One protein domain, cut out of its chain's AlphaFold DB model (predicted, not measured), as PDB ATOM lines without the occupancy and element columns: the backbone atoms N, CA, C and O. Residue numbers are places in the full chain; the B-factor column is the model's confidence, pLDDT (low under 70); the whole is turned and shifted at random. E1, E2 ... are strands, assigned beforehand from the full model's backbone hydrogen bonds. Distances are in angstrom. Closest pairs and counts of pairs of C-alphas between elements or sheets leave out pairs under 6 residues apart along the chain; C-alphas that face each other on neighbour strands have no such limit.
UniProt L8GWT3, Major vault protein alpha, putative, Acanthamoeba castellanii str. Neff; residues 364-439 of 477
ATOM      1  N   ILE A 364     -21.033 -11.328 -56.503       72.56
ATOM      2  CA  ILE A 364     -20.617 -10.241 -55.613       72.56
ATOM      3  C   ILE A 364     -21.530  -9.062 -55.935       72.56
ATOM      4  O   ILE A 364     -21.596  -8.618 -57.082       72.56
ATOM      5  N   TYR A 365     -22.251  -8.562 -54.935       80.25
ATOM      6  CA  TYR A 365     -23.132  -7.421 -55.119       80.25
ATOM      7  C   TYR A 365     -22.389  -6.144 -54.737       80.25
ATOM      8  O   TYR A 365     -22.160  -5.878 -53.558       80.25
ATOM      9  N   LEU A 366     -22.028  -5.350 -55.743       84.44
ATOM     10  CA  LEU A 366     -21.522  -3.997 -55.541       84.44
ATOM     11  C   LEU A 366     -22.718  -3.072 -55.268       84.44
ATOM     12  O   LEU A 366     -23.479  -2.758 -56.186       84.44
ATOM     13  N   LEU A 367     -22.927  -2.706 -54.000       88.38
ATOM     14  CA  LEU A 367     -24.018  -1.826 -53.587       88.38
ATOM     15  C   LEU A 367     -23.506  -0.395 -53.488       88.38
ATOM     16  O   LEU A 367     -22.668  -0.096 -52.639       88.38
ATOM     17  N   MET A 368     -24.040   0.483 -54.333       86.69
ATOM     18  CA  MET A 368     -23.843   1.930 -54.222       86.69
ATOM     19  C   MET A 368     -24.618   2.480 -53.013       86.69
ATOM     20  O   MET A 368     -25.447   1.782 -52.433       86.69
ATOM     21  N   ALA A 369     -24.390   3.735 -52.619       85.38
ATOM     22  CA  ALA A 369     -25.049   4.326 -51.442       85.38
ATOM     23  C   ALA A 369     -26.595   4.302 -51.517       85.38
ATOM     24  O   ALA A 369     -27.284   4.179 -50.509       85.38
ATOM     25  N   GLU A 370     -27.132   4.354 -52.732       86.81
ATOM     26  CA  GLU A 370     -28.562   4.272 -53.033       86.81
ATOM     27  C   GLU A 370     -29.097   2.841 -53.212       86.81
ATOM     28  O   GLU A 370     -30.306   2.667 -53.356       86.81
ATOM     29  N   ASP A 371     -28.237   1.821 -53.228       89.06
ATOM     30  CA  ASP A 371     -28.629   0.431 -53.454       89.06
ATOM     31  C   ASP A 371     -28.848  -0.318 -52.139       89.06
ATOM     32  O   ASP A 371     -28.138  -0.136 -51.147       89.06
ATOM     33  N   GLY A 372     -29.809  -1.238 -52.153       89.06
ATOM     34  CA  GLY A 372     -30.050  -2.164 -51.063       89.06
ATOM     35  C   GLY A 372     -30.494  -3.543 -51.544       89.06
ATOM     36  O   GLY A 372     -31.151  -3.690 -52.576       89.06
ATOM     37  N   LEU A 373     -30.149  -4.571 -50.772       90.31
ATOM     38  CA  LEU A 373     -30.581  -5.950 -50.997       90.31
ATOM     39  C   LEU A 373     -31.516  -6.405 -49.892       90.31
ATOM     40  O   LEU A 373     -31.155  -6.396 -48.713       90.31
ATOM     41  N   LEU A 374     -32.710  -6.834 -50.284       90.19
ATOM     42  CA  LEU A 374     -33.625  -7.524 -49.396       90.19
ATOM     43  C   LEU A 374     -33.231  -8.999 -49.328       90.19
ATOM     44  O   LEU A 374     -33.365  -9.741 -50.302       90.19
ATOM     45  N   MET A 375     -32.774  -9.407 -48.157       90.44
ATOM     46  CA  MET A 375     -32.326 -10.757 -47.854       90.44
ATOM     47  C   MET A 375     -33.421 -11.543 -47.133       90.44
ATOM     48  O   MET A 375     -34.220 -10.959 -46.394       90.44
ATOM     49  N   ARG A 376     -33.429 -12.870 -47.305       90.12
ATOM     50  CA  ARG A 376     -34.206 -13.823 -46.500       90.12
ATOM     51  C   ARG A 376     -33.312 -14.932 -45.973       90.12
ATOM     52  O   ARG A 376     -32.561 -15.528 -46.737       90.12
ATOM     53  N   ALA A 377     -33.438 -15.246 -44.691       89.00
ATOM     54  CA  ALA A 377     -32.784 -16.400 -44.089       89.00
ATOM     55  C   ALA A 377     -33.507 -17.682 -44.526       89.00
ATOM     56  O   ALA A 377     -34.721 -17.800 -44.346       89.00
ATOM     57  N   ARG A 378     -32.777 -18.642 -45.100       85.38
ATOM     58  CA  ARG A 378     -33.272 -19.997 -45.389       85.38
ATOM     59  C   ARG A 378     -33.273 -20.857 -44.132       85.38
ATOM     60  O   ARG A 378     -34.219 -21.602 -43.902       85.38
ATOM     61  N   GLU A 379     -32.253 -20.691 -43.302       86.06
ATOM     62  CA  GLU A 379     -32.094 -21.373 -42.021       86.06
ATOM     63  C   GLU A 379     -31.665 -20.396 -40.922       86.06
ATOM     64  O   GLU A 379     -31.406 -19.222 -41.184       86.06
ATOM     65  N   ALA A 380     -31.678 -20.847 -39.668       86.25
ATOM     66  CA  ALA A 380     -31.263 -20.005 -38.554       86.25
ATOM     67  C   ALA A 380     -29.733 -19.927 -38.498       86.25
ATOM     68  O   ALA A 380     -29.071 -20.960 -38.450       86.25
ATOM     69  N   PHE A 381     -29.180 -18.714 -38.472       85.94
ATOM     70  CA  PHE A 381     -27.734 -18.501 -38.432       85.94
ATOM     71  C   PHE A 381     -27.361 -17.227 -37.667       85.94
ATOM     72  O   PHE A 381     -28.195 -16.350 -37.414       85.94
ATOM     73  N   GLU A 382     -26.094 -17.134 -37.272       84.88
ATOM     74  CA  GLU A 382     -25.535 -15.939 -36.645       84.88
ATOM     75  C   GLU A 382     -24.911 -15.044 -37.725       84.88
ATOM     76  O   GLU A 382     -23.858 -15.342 -38.283       84.88
ATOM     77  N   ASP A 383     -25.598 -13.947 -38.043       79.12
ATOM     78  CA  ASP A 383     -25.169 -12.944 -39.015       79.12
ATOM     79  C   ASP A 383     -24.155 -12.010 -38.349       79.12
ATOM     80  O   ASP A 383     -24.516 -11.160 -37.527       79.12
ATOM     81  N   VAL A 384     -22.876 -12.216 -38.657       76.00
ATOM     82  CA  VAL A 384     -21.777 -11.381 -38.168       76.00
ATOM     83  C   VAL A 384     -21.523 -10.278 -39.189       76.00
ATOM     84  O   VAL A 384     -20.908 -10.509 -40.227       76.00
ATOM     85  N   THR A 385     -21.987  -9.067 -38.887       68.12
ATOM     86  CA  THR A 385     -21.705  -7.879 -39.700       68.12
ATOM     87  C   THR A 385     -20.574  -7.072 -39.073       68.12
ATOM     88  O   THR A 385     -20.639  -6.734 -37.888       68.12
ATOM     89  N   GLU A 386     -19.550  -6.760 -39.865       61.94
ATOM     90  CA  GLU A 386     -18.511  -5.791 -39.512       61.94
ATOM     91  C   GLU A 386     -18.951  -4.407 -40.006       61.94
ATOM     92  O   GLU A 386     -19.145  -4.211 -41.204       61.94
ATOM     93  N   ASP A 387     -19.164  -3.472 -39.077       59.03
ATOM     94  CA  ASP A 387     -19.390  -2.058 -39.408       59.03
ATOM     95  C   ASP A 387     -18.035  -1.330 -39.554       59.03
ATOM     96  O   ASP A 387     -17.038  -1.756 -38.964       59.03
ATOM     97  N   ASP A 388     -17.999  -0.195 -40.267       54.00
ATOM     98  CA  ASP A 388     -16.785   0.606 -40.556       54.00
ATOM     99  C   ASP A 388     -15.953   0.992 -39.309       54.00
ATOM    100  O   ASP A 388     -14.752   1.249 -39.398       54.00
ATOM    101  N   ASN A 389     -16.556   0.950 -38.117       55.41
ATOM    102  CA  ASN A 389     -15.893   1.151 -36.823       55.41
ATOM    103  C   ASN A 389     -15.268  -0.127 -36.211       55.41
ATOM    104  O   ASN A 389     -14.907  -0.125 -35.034       55.41
ATOM    105  N   LYS A 390     -15.132  -1.223 -36.975       52.56
ATOM    106  CA  LYS A 390     -14.553  -2.521 -36.553       52.56
ATOM    107  C   LYS A 390     -15.255  -3.193 -35.362       52.56
ATOM    108  O   LYS A 390     -14.657  -4.017 -34.668       52.56
ATOM    109  N   VAL A 391     -16.526  -2.882 -35.120       56.28
ATOM    110  CA  VAL A 391     -17.341  -3.576 -34.112       56.28
ATOM    111  C   VAL A 391     -18.077  -4.728 -34.791       56.28
ATOM    112  O   VAL A 391     -18.856  -4.513 -35.718       56.28
ATOM    113  N   LYS A 392     -17.835  -5.962 -34.332       61.72
ATOM    114  CA  LYS A 392     -18.561  -7.152 -34.799       61.72
ATOM    115  C   LYS A 392     -19.943  -7.180 -34.163       61.72
ATOM    116  O   LYS A 392     -20.071  -7.475 -32.975       61.72
ATOM    117  N   ARG A 393     -20.987  -6.899 -34.943       70.38
ATOM    118  CA  ARG A 393     -22.368  -7.073 -34.490       70.38
ATOM    119  C   ARG A 393     -22.846  -8.466 -34.873       70.38
ATOM    120  O   ARG A 393     -22.980  -8.770 -36.053       70.38
ATOM    121  N   ILE A 394     -23.118  -9.296 -33.870       77.06
ATOM    122  CA  ILE A 394     -23.673 -10.639 -34.063       77.06
ATOM    123  C   ILE A 394     -25.194 -10.540 -33.960       77.06
ATOM    124  O   ILE A 394     -25.733 -10.237 -32.896       77.06
ATOM    125  N   THR A 395     -25.892 -10.777 -35.070       81.00
ATOM    126  CA  THR A 395     -27.359 -10.793 -35.119       81.00
ATOM    127  C   THR A 395     -27.839 -12.222 -35.336       81.00
ATOM    128  O   THR A 395     -27.569 -12.822 -36.370       81.00
ATOM    129  N   ARG A 396     -28.592 -12.778 -34.387       85.75
ATOM    130  CA  ARG A 396     -29.225 -14.093 -34.563       85.75
ATOM    131  C   ARG A 396     -30.429 -13.973 -35.493       85.75
ATOM    132  O   ARG A 396     -31.427 -13.361 -35.113       85.75
ATOM    133  N   ARG A 397     -30.334 -14.554 -36.690       86.69
ATOM    134  CA  ARG A 397     -31.415 -14.636 -37.683       86.69
ATOM    135  C   ARG A 397     -32.140 -15.969 -37.529       86.69
ATOM    136  O   ARG A 397     -31.499 -17.009 -37.399       86.69
ATOM    137  N   ARG A 398     -33.470 -15.958 -37.557       88.50
ATOM    138  CA  ARG A 398     -34.310 -17.161 -37.639       88.50
ATOM    139  C   ARG A 398     -34.665 -17.450 -39.094       88.50
ATOM    140  O   ARG A 398     -34.685 -16.548 -39.929       88.50
ATOM    141  N   ALA A 399     -34.991 -18.706 -39.392       88.88
ATOM    142  CA  ALA A 399     -35.466 -19.091 -40.717       88.88
ATOM    143  C   ALA A 399     -36.696 -18.253 -41.119       88.88
ATOM    144  O   ALA A 399     -37.651 -18.123 -40.352       88.88
ATOM    145  N   GLY A 400     -36.667 -17.678 -42.321       87.44
ATOM    146  CA  GLY A 400     -37.707 -16.800 -42.853       87.44
ATOM    147  C   GLY A 400     -37.540 -15.311 -42.535       87.44
ATOM    148  O   GLY A 400     -38.221 -14.500 -43.174       87.44
ATOM    149  N   ASP A 401     -36.633 -14.933 -41.625       90.56
ATOM    150  CA  ASP A 401     -36.372 -13.529 -41.296       90.56
ATOM    151  C   ASP A 401     -35.924 -12.756 -42.536       90.56
ATOM    152  O   ASP A 401     -35.128 -13.245 -43.343       90.56
ATOM    153  N   ARG A 402     -36.420 -11.520 -42.671       90.44
ATOM    154  CA  ARG A 402     -36.068 -10.619 -43.771       90.44
ATOM    155  C   ARG A 402     -35.330  -9.402 -43.254       90.44
ATOM    156  O   ARG A 402     -35.723  -8.816 -42.247       90.44
ATOM    157  N   TRP A 403     -34.289  -8.990 -43.964       89.56
ATOM    158  CA  TRP A 403     -33.555  -7.776 -43.633       89.56
ATOM    159  C   TRP A 403     -33.025  -7.083 -44.868       89.56
ATOM    160  O   TRP A 403     -32.858  -7.691 -45.921       89.56
ATOM    161  N   LEU A 404     -32.766  -5.791 -44.712       88.50
ATOM    162  CA  LEU A 404     -32.198  -4.969 -45.758       88.50
ATOM    163  C   LEU A 404     -30.709  -4.751 -45.502       88.50
ATOM    164  O   LEU A 404     -30.308  -4.334 -44.414       88.50
ATOM    165  N   VAL A 405     -29.910  -5.011 -46.526       87.56
ATOM    166  CA  VAL A 405     -28.488  -4.683 -46.578       87.56
ATOM    167  C   VAL A 405     -28.329  -3.465 -47.481       87.56
ATOM    168  O   VAL A 405     -28.484  -3.589 -48.689       87.56
ATOM    169  N   CYS A 406     -28.056  -2.291 -46.911       86.94
ATOM    170  CA  CYS A 406     -27.826  -1.054 -47.674       86.94
ATOM    171  C   CYS A 406     -26.349  -0.891 -48.056       86.94
ATOM    172  O   CYS A 406     -25.488  -1.368 -47.309       86.94
ATOM    173  N   GLY A 407     -26.062  -0.214 -49.167       86.00
ATOM    174  CA  GLY A 407     -24.726   0.286 -49.497       86.00
ATOM    175  C   GLY A 407     -24.352   1.573 -48.736       86.00
ATOM    176  O   GLY A 407     -25.132   2.031 -47.898       86.00
ATOM    177  N   PRO A 408     -23.177   2.170 -49.012       87.25
ATOM    178  CA  PRO A 408     -22.184   1.723 -49.985       87.25
ATOM    179  C   PRO A 408     -21.307   0.593 -49.423       87.25
ATOM    180  O   PRO A 408     -20.586   0.799 -48.454       87.25
ATOM    181  N   ARG A 409     -21.366  -0.608 -50.012       84.56
ATOM    182  CA  ARG A 409     -20.467  -1.724 -49.661       84.56
ATOM    183  C   ARG A 409     -20.475  -2.821 -50.712       84.56
ATOM    184  O   ARG A 409     -21.464  -3.031 -51.412       84.56
ATOM    185  N   GLU A 410     -19.396  -3.586 -50.743       81.31
ATOM    186  CA  GLU A 410     -19.388  -4.893 -51.388       81.31
ATOM    187  C   GLU A 410     -20.068  -5.900 -50.463       81.31
ATOM    188  O   GLU A 410     -19.657  -6.088 -49.316       81.31
ATOM    189  N   TYR A 411     -21.143  -6.529 -50.939       82.94
ATOM    190  CA  TYR A 411     -21.881  -7.509 -50.156       82.94
ATOM    191  C   TYR A 411     -21.853  -8.894 -50.787       82.94
ATOM    192  O   TYR A 411     -22.107  -9.101 -51.977       82.94
ATOM    193  N   ILE A 412     -21.572  -9.865 -49.927       78.31
ATOM    194  CA  ILE A 412     -21.512 -11.283 -50.231       78.31
ATOM    195  C   ILE A 412     -22.583 -11.956 -49.368       78.31
ATOM    196  O   ILE A 412     -22.384 -12.071 -48.156       78.31
ATOM    197  N   PRO A 413     -23.697 -12.413 -49.968       81.50
ATOM    198  CA  PRO A 413     -24.695 -13.197 -49.253       81.50
ATOM    199  C   PRO A 413     -24.076 -14.428 -48.564       81.50
ATOM    200  O   PRO A 413     -23.266 -15.116 -49.198       81.50
ATOM    201  N   PRO A 414     -24.417 -14.712 -47.291       81.44
ATOM    202  CA  PRO A 414     -24.050 -15.964 -46.631       81.44
ATOM    203  C   PRO A 414     -24.834 -17.144 -47.228       81.44
ATOM    204  O   PRO A 414     -25.845 -16.940 -47.899       81.44
ATOM    205  N   LEU A 415     -24.367 -18.377 -47.009       79.69
ATOM    206  CA  LEU A 415     -24.956 -19.580 -47.617       79.69
ATOM    207  C   LEU A 415     -26.387 -19.839 -47.117       79.69
ATOM    208  O   LEU A 415     -27.255 -20.311 -47.853       79.69
ATOM    209  N   GLU A 416     -26.612 -19.478 -45.862       85.06
ATOM    210  CA  GLU A 416     -27.837 -19.625 -45.094       85.06
ATOM    211  C   GLU A 416     -28.896 -18.581 -45.491       85.06
ATOM    212  O   GLU A 416     -30.024 -18.618 -44.993       85.06
ATOM    213  N   ALA A 417     -28.564 -17.639 -46.384       84.25
ATOM    214  CA  ALA A 417     -29.445 -16.573 -46.838       84.25
ATOM    215  C   ALA A 417     -29.566 -16.522 -48.362       84.25
ATOM    216  O   ALA A 417     -28.672 -16.902 -49.111       84.25
ATOM    217  N   GLU A 418     -30.679 -15.980 -48.838       86.75
ATOM    218  CA  GLU A 418     -30.897 -15.714 -50.254       86.75
ATOM    219  C   GLU A 418     -31.299 -14.264 -50.495       86.75
ATOM    220  O   GLU A 418     -31.938 -13.617 -49.658       86.75
ATOM    221  N   VAL A 419     -30.930 -13.763 -51.670       88.00
ATOM    222  CA  VAL A 419     -31.347 -12.448 -52.148       88.00
ATOM    223  C   VAL A 419     -32.763 -12.587 -52.701       88.00
ATOM    224  O   VAL A 419     -32.980 -13.292 -53.681       88.00
ATOM    225  N   ILE A 420     -33.735 -11.926 -52.070       90.12
ATOM    226  CA  ILE A 420     -35.108 -11.873 -52.587       90.12
ATOM    227  C   ILE A 420     -35.188 -10.848 -53.717       90.12
ATOM    228  O   ILE A 420     -35.785 -11.107 -54.758       90.12
ATOM    229  N   GLN A 421     -34.646  -9.652 -53.474       87.38
ATOM    230  CA  GLN A 421     -34.835  -8.505 -54.356       87.38
ATOM    231  C   GLN A 421     -33.734  -7.456 -54.164       87.38
ATOM    232  O   GLN A 421     -33.350  -7.147 -53.035       87.38
ATOM    233  N   ARG A 422     -33.288  -6.843 -55.268       89.19
ATOM    234  CA  ARG A 422     -32.514  -5.593 -55.261       89.19
ATOM    235  C   ARG A 422     -33.469  -4.405 -55.326       89.19
ATOM    236  O   ARG A 422     -34.362  -4.377 -56.171       89.19
ATOM    237  N   GLN A 423     -33.285  -3.434 -54.442       88.50
ATOM    238  CA  GLN A 423     -34.093  -2.219 -54.382       88.50
ATOM    239  C   GLN A 423     -33.203  -0.978 -54.286       88.50
ATOM    240  O   GLN A 423     -32.130  -1.034 -53.693       88.50
ATOM    241  N   ARG A 424     -33.655   0.139 -54.864       86.75
ATOM    242  CA  ARG A 424     -33.011   1.451 -54.705       86.75
ATOM    243  C   ARG A 424     -33.726   2.259 -53.626       86.75
ATOM    244  O   ARG A 424     -34.895   2.002 -53.332       86.75
ATOM    245  N   ALA A 425     -33.024   3.214 -53.030       84.69
ATOM    246  CA  ALA A 425     -33.595   4.118 -52.042       84.69
ATOM    247  C   ALA A 425     -34.783   4.879 -52.649       84.69
ATOM    248  O   ALA A 425     -34.714   5.361 -53.778       84.69
ATOM    249  N   VAL A 426     -35.871   4.989 -51.891       83.94
ATOM    250  CA  VAL A 426     -37.093   5.677 -52.320       83.94
ATOM    251  C   VAL A 426     -36.924   7.193 -52.259       83.94
ATOM    252  O   VAL A 426     -37.485   7.915 -53.076       83.94
ATOM    253  N   ILE A 427     -36.143   7.678 -51.291       80.88
ATOM    254  CA  ILE A 427     -35.787   9.092 -51.166       80.88
ATOM    255  C   ILE A 427     -34.268   9.187 -51.114       80.88
ATOM    256  O   ILE A 427     -33.622   8.485 -50.329       80.88
ATOM    257  N   GLN A 428     -33.727  10.064 -51.953       84.12
ATOM    258  CA  GLN A 428     -32.300  10.302 -52.114       84.12
ATOM    259  C   GLN A 428     -32.022  11.772 -51.808       84.12
ATOM    260  O   GLN A 428     -32.498  12.666 -52.504       84.12
ATOM    261  N   LEU A 429     -31.291  12.024 -50.727       82.44
ATOM    262  CA  LEU A 429     -30.848  13.358 -50.332       82.44
ATOM    263  C   LEU A 429     -29.325  13.391 -50.431       82.44
ATOM    264  O   LEU A 429     -28.619  13.266 -49.430       82.44
ATOM    265  N   GLU A 430     -28.830  13.537 -51.661       78.69
ATOM    266  CA  GLU A 430     -27.401  13.468 -51.992       78.69
ATOM    267  C   GLU A 430     -26.566  14.474 -51.189       78.69
ATOM    268  O   GLU A 430     -25.523  14.123 -50.649       78.69
ATOM    269  N   GLY A 431     -27.066  15.703 -51.003       75.94
ATOM    270  CA  GLY A 431     -26.366  16.745 -50.241       75.94
ATOM    271  C   GLY A 431     -26.177  16.442 -48.747       75.94
ATOM    272  O   GLY A 431     -25.349  17.078 -48.102       75.94
ATOM    273  N   LEU A 432     -26.924  15.481 -48.195       78.06
ATOM    274  CA  LEU A 432     -26.836  15.050 -46.796       78.06
ATOM    275  C   LEU A 432     -26.356  13.597 -46.651       78.06
ATOM    276  O   LEU A 432     -26.330  13.086 -45.534       78.06
ATOM    277  N   ASN A 433     -26.010  12.920 -47.755       75.88
ATOM    278  CA  ASN A 433     -25.726  11.480 -47.788       75.88
ATOM    279  C   ASN A 433     -26.815  10.625 -47.110       75.88
ATOM    280  O   ASN A 433     -26.522   9.620 -46.460       75.88
ATOM    281  N   LEU A 434     -28.087  11.018 -47.257       78.06
ATOM    282  CA  LEU A 434     -29.207  10.332 -46.618       78.06
ATOM    283  C   LEU A 434     -30.067   9.598 -47.654       78.06
ATOM    284  O   LEU A 434     -30.683  10.210 -48.526       78.06
ATOM    285  N   TYR A 435     -30.120   8.273 -47.519       82.12
ATOM    286  CA  TYR A 435     -30.841   7.368 -48.413       82.12
ATOM    287  C   TYR A 435     -31.887   6.590 -47.618       82.12
ATOM    288  O   TYR A 435     -31.565   5.849 -46.687       82.12
ATOM    289  N   ILE A 436     -33.161   6.763 -47.968       81.06
ATOM    290  CA  ILE A 436     -34.281   6.143 -47.255       81.06
ATOM    291  C   ILE A 436     -34.851   5.015 -48.103       81.06
ATOM    292  O   ILE A 436     -35.366   5.244 -49.195       81.06
ATOM    293  N   PHE A 437     -34.841   3.802 -47.559       82.81
ATOM    294  CA  PHE A 437     -35.353   2.606 -48.233       82.81
ATOM    295  C   PHE A 437     -36.755   2.189 -47.773       82.81
ATOM    296  O   PHE A 437     -37.419   1.413 -48.452       82.81
ATOM    297  N   ASN A 438     -37.221   2.689 -46.623       80.12
ATOM    298  CA  ASN A 438     -38.558   2.411 -46.104       80.12
ATOM    299  C   ASN A 438     -39.229   3.710 -45.645       80.12
ATOM    300  O   ASN A 438     -38.721   4.403 -44.765       80.12
ATOM    301  N   ILE A 439     -40.380   4.025 -46.239       74.12
ATOM    302  CA  ILE A 439     -41.140   5.255 -45.977       74.12
ATOM    303  C   ILE A 439     -42.072   5.097 -44.761       74.12
ATOM    304  O   ILE A 439     -42.488   6.087 -44.168       74.12
TER     305      ILE A 439
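AT A GLANCE: This is residues 364 to 439 of the 477 residues of the protein "Major vault protein alpha, putative" of Acanthamoeba castellanii str. Neff (UniProt L8GWT3). A small, strongly twisted sheet of three antiparallel strands, E5, E2 and E7 in that order, forms a wall in the middle of the length, and the short pair E1 and E6 is over one of its faces. Two hairpins extend the shape: E3 and E4 beyond the E5 edge, leaving from the end of the sheet where E2 ends, and the small E8 and E9 beyond the opposite end. The 76 printed residues hold nine named strands, E1 to E9 in chain order, and no named helix; the class is all strand. The whole is compact, with a radius of gyration of the C-alphas of 13.0 A and spans of 38 by 27 by 24 A.

HOW THE PARTS SIT: Start at E1, residues 365 to 367, and look for its antiparallel neighbour E6, residues 409 to 411: N 365 and O 411 are 3.0 A apart, within hydrogen-bond range. Next comes E2, residues 371 to 377, the inner strand of the three-stranded sheet; E1 and E2 meet only through their link. On one side of E2 is edge strand E5, residues 402 to 406, antiparallel at 153 degrees, with N 373 and O 405 at 2.8 A. On the other side is edge strand E7, residues 417 to 424, antiparallel at 155 degrees, with N 372 and O 423 at 2.8 A. This sheet is only just strongly twisted, its C-alphas up to 4.3 A off the best plane. The closest C-alphas of E1 and E5 are those of Leu 367 and Cys 406, 7.1 A apart. After E2, find the hairpin of E3, residues 381 to 386, and E4, residues 392 to 397, where N 383 and O 395 are 2.8 A apart; E3 is apart from E5. E7 bends by 57 degrees at residue 420 and runs on into E8, residues 427 to 429, at 65 degrees. E8 makes a hairpin with E9, residues 434 to 436, where N 429 and O 434 are 2.9 A apart.

IN THESE COORDINATES: Find C-alpha 365 at (-23.132, -7.421, -55.119), where E1 begins its 5.9 A. E2 covers 19.7 A, E3 15.7 A and E4 15.2 A. E5 covers 13.2 A, E6 6.0 A, and E7 20.0 A from C-alpha 417 at (-29.445, -16.573, -46.838). E8 and E9 cover 6.6 A each, and E9 ends at C-alpha 436 at (-34.281, 6.143, -47.255).

THE WHOLE: The C-alphas farthest apart are those of Glu 379 and Gly 431, 39.4 A. The printed part has no cut, and its eight links between named strands are tight. In the B-factor column you will find a mean pLDDT of 81.5 over the printed part, with residues 385 to 392 under 70.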